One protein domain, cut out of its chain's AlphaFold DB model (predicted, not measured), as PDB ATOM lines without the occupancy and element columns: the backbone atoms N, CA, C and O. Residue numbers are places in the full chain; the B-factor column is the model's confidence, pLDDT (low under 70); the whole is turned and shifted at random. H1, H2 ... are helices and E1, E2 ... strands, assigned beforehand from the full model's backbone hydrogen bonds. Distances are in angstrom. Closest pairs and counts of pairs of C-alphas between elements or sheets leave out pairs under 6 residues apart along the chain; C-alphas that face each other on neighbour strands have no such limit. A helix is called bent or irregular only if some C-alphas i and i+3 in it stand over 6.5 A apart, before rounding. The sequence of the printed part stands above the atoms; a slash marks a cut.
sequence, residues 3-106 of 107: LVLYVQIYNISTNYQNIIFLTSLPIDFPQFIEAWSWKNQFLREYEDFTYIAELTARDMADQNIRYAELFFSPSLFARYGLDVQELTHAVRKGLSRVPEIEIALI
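AT A GLANCE: This is residues 3 to 106 of the 107 residues of the protein "A_deaminase domain-containing protein" of marine sediment metagenome (UniProt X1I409). Two lobes make this model: in one, the long helix H4 packs on H6, and a small sheet of E1 and E2 runs along one side of that pair; in the other, H1, H2 and H3 form a loose group. Short H5 sits at the corner before H6. The printed part has 104 residues with six named helices and two named strands, in the order H1 H2 H3 H4 E1 H5 H6 E2; the sheet is parallel and the class mostly helix. The whole is compact, with a radius of gyration of the C-alphas of 14.6 A and spans of 37 by 35 by 28 A.

HOW THE PARTS SIT: Begin at H1, residues 3 to 9, which touches no helix but is near H2, residues 16 to 23, H3, residues 29 to 42, and H4, residues 46 to 62. H2 and H3 are close but not clearly touching; their closest C-alphas, of Leu 22 and Ala 35, are 6.3 A apart. H4 touches H6, residues 84 to 95, closest at the C-alphas of Thr 50 and Gly 94, 4.1 A; they run the same way at a steep tilt of 36 degrees, only just past shallow. E1, residues 67 to 71, and E2, residues 102 to 106, are parallel neighbours; look for N 70 and O 104 within hydrogen-bond range at 2.9 A. With H5, residues 75 to 78, and H6 between them, these strands make a strand-helix-strand unit, parallel neighbours joined through helices, with a right-handed crossover. Every O i to N i+4 pair is within hydrogen-bond range in H2, H4 and H6, but 1 of 3 in H1, with 3 of 4 O i to N i+3 pairs, and 6 of 10 in H3; H5 is too short for such a pair.

IN THESE COORDINATES: Find C-alpha 3 at (45.258, 29.816, -37.074), where H1 begins. H3 spans 22.2 A and is irregular, only just, with C-alphas 36 and 39 6.6 A apart. H4 runs 24.7 A from C-alpha 46 at (38.372, 47.972, -41.796), H6 runs 16.7 A, and E2 ends at C-alpha 106, (32.294, 34.463, -52.859).

THE WHOLE: The C-alphas farthest apart, of Ile 27 and Pro 99, are 38.4 A apart. The printed part has no cut and no long link; pLDDT is under 70 at residues 3 to 25.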
ATOM      1  N   LEU A   3      45.715  29.426 -38.421       41.75
ATOM      2  CA  LEU A   3      45.258  29.816 -37.074       41.75
ATOM      3  C   LEU A   3      46.403  30.224 -36.129       41.75
ATOM      4  O   LEU A   3      46.209  31.098 -35.290       41.75
ATOM      5  N   VAL A   4      47.594  29.633 -36.277       40.38
ATOM      6  CA  VAL A   4      48.763  29.941 -35.426       40.38
ATOM      7  C   VAL A   4      49.319  31.336 -35.739       40.38
ATOM      8  O   VAL A   4      49.664  32.084 -34.828       40.38
ATOM      9  N   LEU A   5      49.295  31.732 -37.017       42.44
ATOM     10  CA  LEU A   5      49.694  33.070 -37.468       42.44
ATOM     11  C   LEU A   5      48.824  34.182 -36.850       42.44
ATOM     12  O   LEU A   5      49.345  35.228 -36.470       42.44
ATOM     13  N   TYR A   6      47.525  33.940 -36.654       47.12
ATOM     14  CA  TYR A   6      46.574  34.932 -36.132       47.12
ATOM     15  C   TYR A   6      46.891  35.408 -34.703       47.12
ATOM     16  O   TYR A   6      46.667  36.568 -34.363       47.12
ATOM     17  N   VAL A   7      47.431  34.518 -33.862       43.53
ATOM     18  CA  VAL A   7      47.756  34.810 -32.455       43.53
ATOM     19  C   VAL A   7      49.080  35.573 -32.325       43.53
ATOM     20  O   VAL A   7      49.203  36.445 -31.468       43.53
ATOM     21  N   GLN A   8      50.055  35.299 -33.197       37.59
ATOM     22  CA  GLN A   8      51.360  35.975 -33.181       37.59
ATOM     23  C   GLN A   8      51.303  37.417 -33.702       37.59
ATOM     24  O   GLN A   8      52.064  38.266 -33.245       37.59
ATOM     25  N   ILE A   9      50.399  37.701 -34.638       45.03
ATOM     26  CA  ILE A   9      50.379  38.959 -35.389       45.03
ATOM     27  C   ILE A   9      49.879  40.160 -34.572       45.03
ATOM     28  O   ILE A   9      50.380  41.268 -34.739       45.03
ATOM     29  N   TYR A  10      48.955  39.955 -33.633       44.66
ATOM     30  CA  TYR A  10      48.381  41.051 -32.843       44.66
ATOM     31  C   TYR A  10      49.088  41.315 -31.502       44.66
ATOM     32  O   TYR A  10      48.592  42.118 -30.715       44.66
ATOM     33  N   ASN A  11      50.218  40.649 -31.207       39.62
ATOM     34  CA  ASN A  11      50.935  40.754 -29.923       39.62
ATOM     35  C   ASN A  11      49.980  40.727 -28.705       39.62
ATOM     36  O   ASN A  11      50.157  41.444 -27.718       39.62
ATOM     37  N   ILE A  12      48.901  39.947 -28.823       48.88
ATOM     38  CA  ILE A  12      47.862  39.859 -27.805       48.88
ATOM     39  C   ILE A  12      48.518  39.114 -26.654       48.88
ATOM     40  O   ILE A  12      48.980  37.990 -26.845       48.88
ATOM     41  N   SER A  13      48.570  39.711 -25.461       39.53
ATOM     42  CA  SER A  13      48.960  38.989 -24.250       39.53
ATOM     43  C   SER A  13      47.902  37.913 -23.973       39.53
ATOM     44  O   SER A  13      46.937  38.121 -23.235       39.53
ATOM     45  N   THR A  14      48.005  36.775 -24.646       47.47
ATOM     46  CA  THR A  14      47.054  35.682 -24.513       47.47
ATOM     47  C   THR A  14      47.323  34.957 -23.211       47.47
ATOM     48  O   THR A  14      48.416  34.447 -22.976       47.47
ATOM     49  N   ASN A  15      46.299  34.876 -22.368       47.50
ATOM     50  CA  ASN A  15      46.270  33.932 -21.266       47.50
ATOM     51  C   ASN A  15      46.429  32.515 -21.856       47.50
ATOM     52  O   ASN A  15      45.633  32.118 -22.710       47.50
ATOM     53  N   TYR A  16      47.473  31.781 -21.451       45.31
ATOM     54  CA  TYR A  16      47.872  30.479 -22.016       45.31
ATOM     55  C   TYR A  16      46.724  29.452 -22.099       45.31
ATOM     56  O   TYR A  16      46.728  28.580 -22.965       45.31
ATOM     57  N   GLN A  17      45.705  29.597 -21.248       47.72
ATOM     58  CA  GLN A  17      44.471  28.803 -21.238       47.72
ATOM     59  C   GLN A  17      43.693  28.854 -22.572       47.72
ATOM     60  O   GLN A  17      43.161  27.836 -23.010       47.72
ATOM     61  N   ASN A  18      43.674  29.997 -23.270       50.97
ATOM     62  CA  ASN A  18      42.906  30.156 -24.516       50.97
ATOM     63  C   ASN A  18      43.597  29.513 -25.728       50.97
ATOM     64  O   ASN A  18      42.929  29.071 -26.658       50.97
ATOM     65  N   ILE A  19      44.932  29.420 -25.715       51.59
ATOM     66  CA  ILE A  19      45.686  28.709 -26.757       51.59
ATOM     67  C   ILE A  19      45.389  27.210 -26.669       51.59
ATOM     68  O   ILE A  19      45.140  26.576 -27.690       51.59
ATOM     69  N   ILE A  20      45.333  26.663 -25.449       51.34
ATOM     70  CA  ILE A  20      44.997  25.253 -25.222       51.34
ATOM     71  C   ILE A  20      43.606  24.939 -25.786       51.34
ATOM     72  O   ILE A  20      43.485  23.969 -26.528       51.34
ATOM     73  N   PHE A  21      42.610  25.800 -25.548       54.09
ATOM     74  CA  PHE A  21      41.250  25.652 -26.090       54.09
ATOM     75  C   PHE A  21      41.198  25.622 -27.632       54.09
ATOM     76  O   PHE A  21      40.433  24.857 -28.213       54.09
ATOM     77  N   LEU A  22      42.047  26.399 -28.313       54.59
ATOM     78  CA  LEU A  22      42.144  26.392 -29.781       54.59
ATOM     79  C   LEU A  22      42.949  25.208 -30.341       54.59
ATOM     80  O   LEU A  22      42.815  24.881 -31.519       54.59
ATOM     81  N   THR A  23      43.805  24.591 -29.523       61.06
ATOM     82  CA  THR A  23      44.601  23.408 -29.903       61.06
ATOM     83  C   THR A  23      43.959  22.080 -29.499       61.06
ATOM     84  O   THR A  23      44.344  21.034 -30.019       61.06
ATOM     85  N   SER A  24      42.974  22.103 -28.599       65.12
ATOM     86  CA  SER A  24      42.141  20.946 -28.284       65.12
ATOM     87  C   SER A  24      41.132  20.696 -29.402       65.12
ATOM     88  O   SER A  24      40.487  21.626 -29.879       65.12
ATOM     89  N   LEU A  25      40.985  19.435 -29.815       63.88
ATOM     90  CA  LEU A  25      39.981  19.038 -30.804       63.88
ATOM     91  C   LEU A  25      38.569  19.302 -30.242       63.88
ATOM     92  O   LEU A  25      38.237  18.733 -29.200       63.88
ATOM     93  N   PRO A  26      37.736  20.127 -30.908       71.12
ATOM     94  CA  PRO A  26      36.348  20.327 -30.505       71.12
ATOM     95  C   PRO A  26      35.586  19.005 -30.564       71.12
ATOM     96  O   PRO A  26      35.732  18.240 -31.518       71.12
ATOM     97  N   ILE A  27      34.768  18.742 -29.547       80.00
ATOM     98  CA  ILE A  27      34.060  17.460 -29.405       80.00
ATOM     99  C   ILE A  27      32.812  17.420 -30.302       80.00
ATOM    100  O   ILE A  27      32.414  16.353 -30.770       80.00
ATOM    101  N   ASP A  28      32.212  18.582 -30.573       86.25
ATOM    102  CA  ASP A  28      31.042  18.742 -31.430       86.25
ATOM    103  C   ASP A  28      31.095  20.044 -32.255       86.25
ATOM    104  O   ASP A  28      31.970  20.901 -32.092       86.25
ATOM    105  N   PHE A  29      30.158  20.174 -33.197       84.25
ATOM    106  CA  PHE A  29      30.077  21.333 -34.086       84.25
ATOM    107  C   PHE A  29      29.794  22.659 -33.349       84.25
ATOM    108  O   PHE A  29      30.458  23.646 -33.665       84.25
ATOM    109  N   PRO A  30      28.881  22.732 -32.359       87.75
ATOM    110  CA  PRO A  30      28.706  23.942 -31.552       87.75
ATOM    111  C   PRO A  30      29.990  24.431 -30.874       87.75
ATOM    112  O   PRO A  30      30.322  25.611 -30.994       87.75
ATOM    113  N   GLN A  31      30.748  23.535 -30.235       82.81
ATOM    114  CA  GLN A  31      32.028  23.878 -29.608       82.81
ATOM    115  C   GLN A  31      33.052  24.352 -30.642       82.81
ATOM    116  O   GLN A  31      33.795  25.303 -30.392       82.81
ATOM    117  N   PHE A  32      33.064  23.749 -31.837       81.69
ATOM    118  CA  PHE A  32      33.887  24.241 -32.942       81.69
ATOM    119  C   PHE A  32      33.508  25.673 -33.330       81.69
ATOM    120  O   PHE A  32      34.397  26.504 -33.490       81.69
ATOM    121  N   ILE A  33      32.216  25.989 -33.462       83.38
ATOM    122  CA  ILE A  33      31.764  27.338 -33.826       83.38
ATOM    123  C   ILE A  33      32.123  28.362 -32.747       83.38
ATOM    124  O   ILE A  33      32.530  29.471 -33.093       83.38
ATOM    125  N   GLU A  34      32.025  28.008 -31.466       81.88
ATOM    126  CA  GLU A  34      32.442  28.869 -30.356       81.88
ATOM    127  C   GLU A  34      33.948  29.173 -30.417       81.88
ATOM    128  O   GLU A  34      34.345  30.341 -30.487       81.88
ATOM    129  N   ALA A  35      34.781  28.130 -30.501       78.81
ATOM    130  CA  ALA A  35      36.231  28.265 -30.638       78.81
ATOM    131  C   ALA A  35      36.619  29.048 -31.900       78.81
ATOM    132  O   ALA A  35      37.467  29.942 -31.866       78.81
ATOM    133  N   TRP A  36      35.950  28.768 -33.017       76.69
ATOM    134  CA  TRP A  36      36.170  29.445 -34.289       76.69
ATOM    135  C   TRP A  36      35.767  30.921 -34.248       76.69
ATOM    136  O   TRP A  36      36.440  31.750 -34.868       76.69
ATOM    137  N   SER A  37      34.690  31.260 -33.536       80.88
ATOM    138  CA  SER A  37      34.160  32.626 -33.446       80.88
ATOM    139  C   SER A  37      34.937  33.497 -32.465       80.88
ATOM    140  O   SER A  37      34.921  34.718 -32.614       80.88
ATOM    141  N   TRP A  38      35.655  32.899 -31.507       78.62
ATOM    142  CA  TRP A  38      36.446  33.622 -30.507       78.62
ATOM    143  C   TRP A  38      37.399  34.648 -31.134       78.62
ATOM    144  O   TRP A  38      37.489  35.770 -30.641       78.62
ATOM    145  N   LYS A  39      38.053  34.325 -32.257       72.81
ATOM    146  CA  LYS A  39      38.979  35.256 -32.928       72.81
ATOM    147  C   LYS A  39      38.303  36.525 -33.459       72.81
ATOM    148  O   LYS A  39      38.954  37.555 -33.600       72.81
ATOM    149  N   ASN A  40      36.998  36.479 -33.730       78.19
ATOM    150  CA  ASN A  40      36.285  37.589 -34.359       78.19
ATOM    151  C   ASN A  40      36.191  38.818 -33.437       78.19
ATOM    152  O   ASN A  40      35.928  39.910 -33.921       78.19
ATOM    153  N   GLN A  41      36.438  38.677 -32.128       79.69
ATOM    154  CA  GLN A  41      36.430  39.800 -31.179       79.69
ATOM    155  C   GLN A  41      37.617  40.774 -31.336       79.69
ATOM    156  O   GLN A  41      37.626  41.845 -30.723       79.69
ATOM    157  N   PHE A  42      38.637  40.388 -32.110       81.75
ATOM    158  CA  PHE A  42      39.842  41.192 -32.320       81.75
ATOM    159  C   PHE A  42      39.778  42.064 -33.575       81.75
ATOM    160  O   PHE A  42      40.554  43.006 -33.672       81.75
ATOM    161  N   LEU A  43      38.840  41.798 -34.490       86.25
ATOM    162  CA  LEU A  43      38.639  42.595 -35.698       86.25
ATOM    163  C   LEU A  43      37.666  43.731 -35.401       86.25
ATOM    164  O   LEU A  43      36.500  43.481 -35.086       86.25
ATOM    165  N   ARG A  44      38.157  44.967 -35.457       86.56
ATOM    166  CA  ARG A  44      37.423  46.153 -34.992       86.56
ATOM    167  C   ARG A  44      37.309  47.227 -36.058       86.56
ATOM    168  O   ARG A  44      36.326  47.959 -36.056       86.56
ATOM    169  N   GLU A  45      38.284  47.302 -36.954       92.19
ATOM    170  CA  GLU A  45      38.398  48.354 -37.962       92.19
ATOM    171  C   GLU A  45      38.586  47.739 -39.354       92.19
ATOM    172  O   GLU A  45      39.023  46.596 -39.489       92.19
ATOM    173  N   TYR A  46      38.254  48.473 -40.417       95.75
ATOM    174  CA  TYR A  46      38.372  47.972 -41.796       95.75
ATOM    175  C   TYR A  46      39.820  47.587 -42.156       95.75
ATOM    176  O   TYR A  46      40.076  46.666 -42.937       95.75
ATOM    177  N   GLU A  47      40.786  48.266 -41.550       95.12
ATOM    178  CA  GLU A  47      42.216  48.021 -41.674       95.12
ATOM    179  C   GLU A  47      42.596  46.615 -41.197       95.12
ATOM    180  O   GLU A  47      43.414  45.964 -41.854       95.12
ATOM    181  N   ASP A  48      41.949  46.106 -40.142       92.56
ATOM    182  CA  ASP A  48      42.152  44.737 -39.663       92.56
ATOM    183  C   ASP A  48      41.797  43.727 -40.759       92.56
ATOM    184  O   ASP A  48      42.572  42.820 -41.059       92.56
ATOM    185  N   PHE A  49      40.654  43.917 -41.426       93.88
ATOM    186  CA  PHE A  49      40.197  43.038 -42.506       93.88
ATOM    187  C   PHE A  49      41.119  43.083 -43.719       93.88
ATOM    188  O   PHE A  49      41.416  42.044 -44.310       93.88
ATOM    189  N   THR A  50      41.611  44.275 -44.067       97.00
ATOM    190  CA  THR A  50      42.605  44.436 -45.136       97.00
ATOM    191  C   THR A  50      43.875  43.653 -44.804       97.00
ATOM    192  O   THR A  50      44.417  42.939 -45.648       97.00
ATOM    193  N   TYR A  51      44.343  43.768 -43.566       94.69
ATOM    194  CA  TYR A  51      45.589  43.161 -43.134       94.69
ATOM    195  C   TYR A  51      45.508  41.632 -43.058       94.69
ATOM    196  O   TYR A  51      46.354  40.941 -43.629       94.69
ATOM    197  N   ILE A  52      44.462  41.076 -42.435       92.00
ATOM    198  CA  ILE A  52      44.304  39.615 -42.345       92.00
ATOM    199  C   ILE A  52      44.077  38.975 -43.715       92.00
ATOM    200  O   ILE A  52      44.496  37.838 -43.935       92.00
ATOM    201  N   ALA A  53      43.421  39.681 -44.639       95.88
ATOM    202  CA  ALA A  53      43.171  39.179 -45.981       95.88
ATOM    203  C   ALA A  53      44.481  39.070 -46.769       95.88
ATOM    204  O   ALA A  53      44.735  38.038 -47.388       95.88
ATOM    205  N   GLU A  54      45.353  40.078 -46.668       97.25
ATOM    206  CA  GLU A  54      46.699  40.021 -47.244       97.25
ATOM    207  C   GLU A  54      47.507  38.851 -46.665       97.25
ATOM    208  O   GLU A  54      48.065  38.054 -47.414       97.25
ATOM    209  N   LEU A  55      47.535  38.705 -45.338       95.88
ATOM    210  CA  LEU A  55      48.260  37.616 -44.675       95.88
ATOM    211  C   LEU A  55      47.742  36.235 -45.080       95.88
ATOM    212  O   LEU A  55      48.532  35.323 -45.301       95.88
ATOM    213  N   THR A  56      46.423  36.092 -45.207       94.06
ATOM    214  CA  THR A  56      45.796  34.850 -45.673       94.06
ATOM    215  C   THR A  56      46.231  34.521 -47.098       94.06
ATOM    216  O   THR A  56      46.617  33.387 -47.373       94.06
ATOM    217  N   ALA A  57      46.221  35.508 -47.998       96.44
ATOM    218  CA  ALA A  57      46.656  35.320 -49.377       96.44
ATOM    219  C   ALA A  57      48.153  34.968 -49.468       96.44
ATOM    220  O   ALA A  57      48.515  34.066 -50.223       96.44
ATOM    221  N   ARG A  58      49.012  35.606 -48.656       97.50
ATOM    222  CA  ARG A  58      50.447  35.267 -48.564       97.50
ATOM    223  C   ARG A  58      50.661  33.834 -48.075       97.50
ATOM    224  O   ARG A  58      51.360  33.082 -48.741       97.50
ATOM    225  N   ASP A  59      49.997  33.429 -46.987       95.56
ATOM    226  CA  ASP A  59      50.076  32.056 -46.449       95.56
ATOM    227  C   ASP A  59      49.684  31.013 -47.510       95.56
ATOM    228  O   ASP A  59      50.319  29.965 -47.631       95.56
ATOM    229  N   MET A  60      48.656  31.295 -48.316       94.50
ATOM    230  CA  MET A  60      48.234  30.411 -49.407       94.50
ATOM    231  C   MET A  60      49.246  30.369 -50.560       94.50
ATOM    232  O   MET A  60      49.553  29.283 -51.059       94.50
ATOM    233  N   ALA A  61      49.786  31.520 -50.963       96.50
ATOM    234  CA  ALA A  61      50.821  31.595 -51.990       96.50
ATOM    235  C   ALA A  61      52.095  30.834 -51.571       96.50
ATOM    236  O   ALA A  61      52.638  30.068 -52.370       96.50
ATOM    237  N   ASP A  62      52.508  30.951 -50.305       96.75
ATOM    238  CA  ASP A  62      53.646  30.222 -49.725       96.75
ATOM    239  C   ASP A  62      53.412  28.701 -49.708       96.75
ATOM    240  O   ASP A  62      54.340  27.903 -49.857       96.75
ATOM    241  N   GLN A  63      52.148  28.278 -49.609       95.62
ATOM    242  CA  GLN A  63      51.722  26.883 -49.767       95.62
ATOM    243  C   GLN A  63      51.613  26.439 -51.239       95.62
ATOM    244  O   GLN A  63      51.172  25.322 -51.512       95.62
ATOM    245  N   ASN A  64      52.056  27.263 -52.196       97.12
ATOM    246  CA  ASN A  64      51.973  27.045 -53.646       97.12
ATOM    247  C   ASN A  64      50.541  26.930 -54.198       97.12
ATOM    248  O   ASN A  64      50.336  26.382 -55.287       97.12
ATOM    249  N   ILE A  65      49.544  27.464 -53.487       96.44
ATOM    250  CA  ILE A  65      48.178  27.560 -54.004       96.44
ATOM    251  C   ILE A  65      48.158  28.629 -55.100       96.44
ATOM    252  O   ILE A  65      48.607  29.753 -54.894       96.44
ATOM    253  N   ARG A  66      47.652  28.271 -56.284       96.81
ATOM    254  CA  ARG A  66      47.587  29.175 -57.449       96.81
ATOM    255  C   ARG A  66      46.246  29.882 -57.596       96.81
ATOM    256  O   ARG A  66      46.213  31.000 -58.092       96.81
ATOM    257  N   TYR A  67      45.173  29.232 -57.153       97.88
ATOM    258  CA  TYR A  67      43.809  29.741 -57.211       97.88
ATOM    259  C   TYR A  67      43.059  29.358 -55.935       97.88
ATOM    260  O   TYR A  67      43.173  28.216 -55.480       97.88
ATOM    261  N   ALA A  68      42.287  30.291 -55.383       96.50
ATOM    262  CA  ALA A  68      41.400  30.033 -54.259       96.50
ATOM    263  C   ALA A  68      40.070  30.783 -54.396       96.50
ATOM    264  O   ALA A  68      40.022  31.947 -54.792       96.50
ATOM    265  N   GLU A  69      38.991  30.124 -53.982       96.25
ATOM    266  CA  GLU A  69      37.694  30.756 -53.755       96.25
ATOM    267  C   GLU A  69      37.501  30.922 -52.253       96.25
ATOM    268  O   GLU A  69      37.425  29.942 -51.510       96.25
ATOM    269  N   LEU A  70      37.472  32.169 -51.794       93.62
ATOM    270  CA  LEU A  70      37.337  32.495 -50.382       93.62
ATOM    271  C   LEU A  70      35.956  33.061 -50.105       93.62
ATOM    272  O   LEU A  70      35.397  33.790 -50.917       93.62
ATOM    273  N   PHE A  71      35.429  32.771 -48.923       90.75
ATOM    274  CA  PHE A  71      34.219  33.396 -48.411       90.75
ATOM    275  C   PHE A  71      34.509  33.998 -47.039       90.75
ATOM    276  O   PHE A  71      35.402  33.553 -46.313       90.75
ATOM    277  N   PHE A  72      33.724  34.999 -46.663       88.56
ATOM    278  CA  PHE A  72      33.709  35.526 -45.305       88.56
ATOM    279  C   PHE A  72      32.282  35.935 -44.931       88.56
ATOM    280  O   PHE A  72      31.439  36.131 -45.801       88.56
ATOM    281  N   SER A  73      31.989  36.028 -43.634       88.56
ATOM    282  CA  SER A  73      30.649  36.359 -43.131       88.56
ATOM    283  C   SER A  73      30.624  37.779 -42.545       88.56
ATOM    284  O   SER A  73      30.833  37.936 -41.339       88.56
ATOM    285  N   PRO A  74      30.372  38.824 -43.358       88.25
ATOM    286  CA  PRO A  74      30.442  40.219 -42.909       88.25
ATOM    287  C   PRO A  74      29.327  40.607 -41.930       88.25
ATOM    288  O   PRO A  74      29.519  41.480 -41.087       88.25
ATOM    289  N   SER A  75      28.170  39.942 -41.990       85.94
ATOM    290  CA  SER A  75      26.995  40.260 -41.161       85.94
ATOM    291  C   SER A  75      27.259  40.166 -39.654       85.94
ATOM    292  O   SER A  75      26.624  40.871 -38.869       85.94
ATOM    293  N   LEU A  76      28.237  39.357 -39.235       83.06
ATOM    294  CA  LEU A  76      28.662  39.255 -37.836       83.06
ATOM    295  C   LEU A  76      29.296  40.542 -37.301       83.06
ATOM    296  O   LEU A  76      29.363  40.705 -36.083       83.06
ATOM    297  N   PHE A  77      29.738  41.440 -38.182       86.38
ATOM    298  CA  PHE A  77      30.421  42.675 -37.820       86.38
ATOM    299  C   PHE A  77      29.541  43.922 -37.912       86.38
ATOM    300  O   PHE A  77      29.869  44.942 -37.309       86.38
ATOM    301  N   ALA A  78      28.361  43.810 -38.531       85.50
ATOM    302  CA  ALA A  78      27.366  44.882 -38.554       85.50
ATOM    303  C   ALA A  78      26.944  45.318 -37.137       85.50
ATOM    304  O   ALA A  78      26.758  46.501 -36.867       85.50
ATOM    305  N   ARG A  79      26.880  44.375 -36.183       81.75
ATOM    306  CA  ARG A  79      26.603  44.675 -34.762       81.75
ATOM    307  C   ARG A  79      27.699  45.493 -34.066       81.75
ATOM    308  O   ARG A  79      27.439  46.041 -33.001       81.75
ATOM    309  N   TYR A  80      28.902  45.551 -34.637       83.38
ATOM    310  CA  TYR A  80      30.007  46.386 -34.155       83.38
ATOM    311  C   TYR A  80      30.068  47.740 -34.881       83.38
ATOM    312  O   TYR A  80      31.019  48.488 -34.686       83.38
ATOM    313  N   GLY A  81      29.057  48.073 -35.693       90.25
ATOM    314  CA  GLY A  81      28.959  49.356 -36.393       90.25
ATOM    315  C   GLY A  81      29.740  49.432 -37.706       90.25
ATOM    316  O   GLY A  81      29.838  50.516 -38.274       90.25
ATOM    317  N   LEU A  82      30.281  48.311 -38.192       93.44
ATOM    318  CA  LEU A  82      30.968  48.251 -39.482       93.44
ATOM    319  C   LEU A  82      29.975  48.022 -40.622       93.44
ATOM    320  O   LEU A  82      29.066  47.196 -40.520       93.44
ATOM    321  N   ASP A  83      30.183  48.735 -41.721       95.94
ATOM    322  CA  ASP A  83      29.394  48.585 -42.933       95.94
ATOM    323  C   ASP A  83      29.828  47.339 -43.725       95.94
ATOM    324  O   ASP A  83      31.014  47.055 -43.900       95.94
ATOM    325  N   VAL A  84      28.848  46.568 -44.203       92.88
ATOM    326  CA  VAL A  84      29.076  45.290 -44.899       92.88
ATOM    327  C   VAL A  84      29.786  45.482 -46.243       92.88
ATOM    328  O   VAL A  84      30.628  44.660 -46.628       92.88
ATOM    329  N   GLN A  85      29.457  46.551 -46.965       94.56
ATOM    330  CA  GLN A  85      30.063  46.849 -48.255       94.56
ATOM    331  C   GLN A  85      31.510  47.306 -48.065       94.56
ATOM    332  O   GLN A  85      32.404  46.799 -48.746       94.56
ATOM    333  N   GLU A  86      31.761  48.170 -47.083       96.75
ATOM    334  CA  GLU A  86      33.115  48.626 -46.752       96.75
ATOM    335  C   GLU A  86      34.003  47.482 -46.238       96.75
ATOM    336  O   GLU A  86      35.168  47.375 -46.624       96.75
ATOM    337  N   LEU A  87      33.446  46.539 -45.471       95.31
ATOM    338  CA  LEU A  87      34.137  45.296 -45.106       95.31
ATOM    339  C   LEU A  87      34.543  44.477 -46.334       95.31
ATOM    340  O   LEU A  87      35.672  43.989 -46.421       95.31
ATOM    341  N   THR A  88      33.637  44.338 -47.301       95.38
ATOM    342  CA  THR A  88      33.915  43.616 -48.550       95.38
ATOM    343  C   THR A  88      35.024  44.305 -49.346       95.38
ATOM    344  O   THR A  88      35.923  43.637 -49.864       95.38
ATOM    345  N   HIS A  89      35.012  45.642 -49.399       97.38
ATOM    346  CA  HIS A  89      36.069  46.423 -50.032       97.38
ATOM    347  C   HIS A  89      37.422  46.228 -49.334       97.38
ATOM    348  O   HIS A  89      38.427  45.972 -50.000       97.38
ATOM    349  N   ALA A  90      37.445  46.279 -48.003       97.44
ATOM    350  CA  ALA A  90      38.644  46.073 -47.200       97.44
ATOM    351  C   ALA A  90      39.268  44.688 -47.425       97.44
ATOM    352  O   ALA A  90      40.459  44.583 -47.729       97.44
ATOM    353  N   VAL A  91      38.460  43.624 -47.373       96.38
ATOM    354  CA  VAL A  91      38.922  42.260 -47.672       96.38
ATOM    355  C   VAL A  91      39.485  42.190 -49.090       96.38
ATOM    356  O   VAL A  91      40.614  41.737 -49.285       96.38
ATOM    357  N   ARG A  92      38.754  42.700 -50.091       97.56
ATOM    358  CA  ARG A  92      39.211  42.693 -51.489       97.56
ATOM    359  C   ARG A  92      40.539  43.434 -51.671       97.56
ATOM    360  O   ARG A  92      41.400  42.949 -52.403       97.56
ATOM    361  N   LYS A  93      40.709  44.574 -50.999       98.31
ATOM    362  CA  LYS A  93      41.939  45.377 -51.001       98.31
ATOM    363  C   LYS A  93      43.125  44.628 -50.397       98.31
ATOM    364  O   LYS A  93      44.240  44.807 -50.869       98.31
ATOM    365  N   GLY A  94      42.907  43.823 -49.360       97.69
ATOM    366  CA  GLY A  94      43.952  42.986 -48.771       97.69
ATOM    367  C   GLY A  94      44.378  41.854 -49.701       97.69
ATOM    368  O   GLY A  94      45.563  41.696 -49.982       97.69
ATOM    369  N   LEU A  95      43.401  41.121 -50.245       97.12
ATOM    370  CA  LEU A  95      43.646  40.003 -51.163       97.12
ATOM    371  C   LEU A  95      44.411  40.437 -52.423       97.12
ATOM    372  O   LEU A  95      45.279  39.710 -52.892       97.12
ATOM    373  N   SER A  96      44.136  41.630 -52.962       97.81
ATOM    374  CA  SER A  96      44.782  42.112 -54.192       97.81
ATOM    375  C   SER A  96      46.256  42.507 -54.036       97.81
ATOM    376  O   SER A  96      46.915  42.790 -55.035       97.81
ATOM    377  N   ARG A  97      46.795  42.531 -52.810       98.38
ATOM    378  CA  ARG A  97      48.210  42.856 -52.547       98.38
ATOM    379  C   ARG A  97      49.169  41.693 -52.789       98.38
ATOM    380  O   ARG A  97      50.379  41.902 -52.714       98.38
ATOM    381  N   VAL A  98      48.649  40.496 -53.049       98.12
ATOM    382  CA  VAL A  98      49.435  39.269 -53.232       98.12
ATOM    383  C   VAL A  98      49.222  38.761 -54.660       98.12
ATOM    384  O   VAL A  98      48.310  37.971 -54.897       98.12
ATOM    385  N   PRO A  99      49.992  39.260 -55.644       97.69
ATOM    386  CA  PRO A  99      49.796  38.923 -57.055       97.69
ATOM    387  C   PRO A  99      50.163  37.472 -57.414       97.69
ATOM    388  O   PRO A  99      49.872  37.029 -58.521       97.69
ATOM    389  N   GLU A 100      50.816  36.729 -56.519       98.19
ATOM    390  CA  GLU A 100      51.272  35.353 -56.742       98.19
ATOM    391  C   GLU A 100      50.137  34.310 -56.752       98.19
ATOM    392  O   GLU A 100      50.358  33.173 -57.189       98.19
ATOM    393  N   ILE A 101      48.944  34.687 -56.281       97.75
ATOM    394  CA  ILE A 101      47.749  33.844 -56.182       97.75
ATOM    395  C   ILE A 101      46.527  34.566 -56.761       97.75
ATOM    396  O   ILE A 101      46.288  35.744 -56.502       97.75
ATOM    397  N   GLU A 102      45.712  33.845 -57.527       98.19
ATOM    398  CA  GLU A 102      44.412  34.332 -57.982       98.19
ATOM    399  C   GLU A 102      43.337  34.026 -56.930       98.19
ATOM    400  O   GLU A 102      43.196  32.886 -56.486       98.19
ATOM    401  N   ILE A 103      42.569  35.040 -56.516       97.38
ATOM    402  CA  ILE A 103      41.543  34.870 -55.481       97.38
ATOM    403  C   ILE A 103      40.190  35.433 -55.918       97.38
ATOM    404  O   ILE A 103      39.998  36.650 -56.049       97.38
ATOM    405  N   ALA A 104      39.208  34.541 -56.027       95.81
ATOM    406  CA  ALA A 104      37.801  34.898 -56.122       95.81
ATOM    407  C   ALA A 104      37.196  35.013 -54.711       95.81
ATOM    408  O   ALA A 104      37.456  34.188 -53.838       95.81
ATOM    409  N   LEU A 105      36.391  36.056 -54.482       91.81
ATOM    410  CA  LEU A 105      35.655  36.225 -53.225       91.81
ATOM    411  C   LEU A 105      34.205  35.871 -53.521       91.81
ATOM    412  O   LEU A 105      33.593  36.514 -54.373       91.81
ATOM    413  N   ILE A 106      33.693  34.861 -52.834       89.00
ATOM    414  CA  ILE A 106      32.294  34.463 -52.859       89.00
ATOM    415  C   ILE A 106      31.558  35.374 -51.872       89.00
ATOM    416  O   ILE A 106      31.875  35.382 -50.678       89.00
TER     417      ILE A 106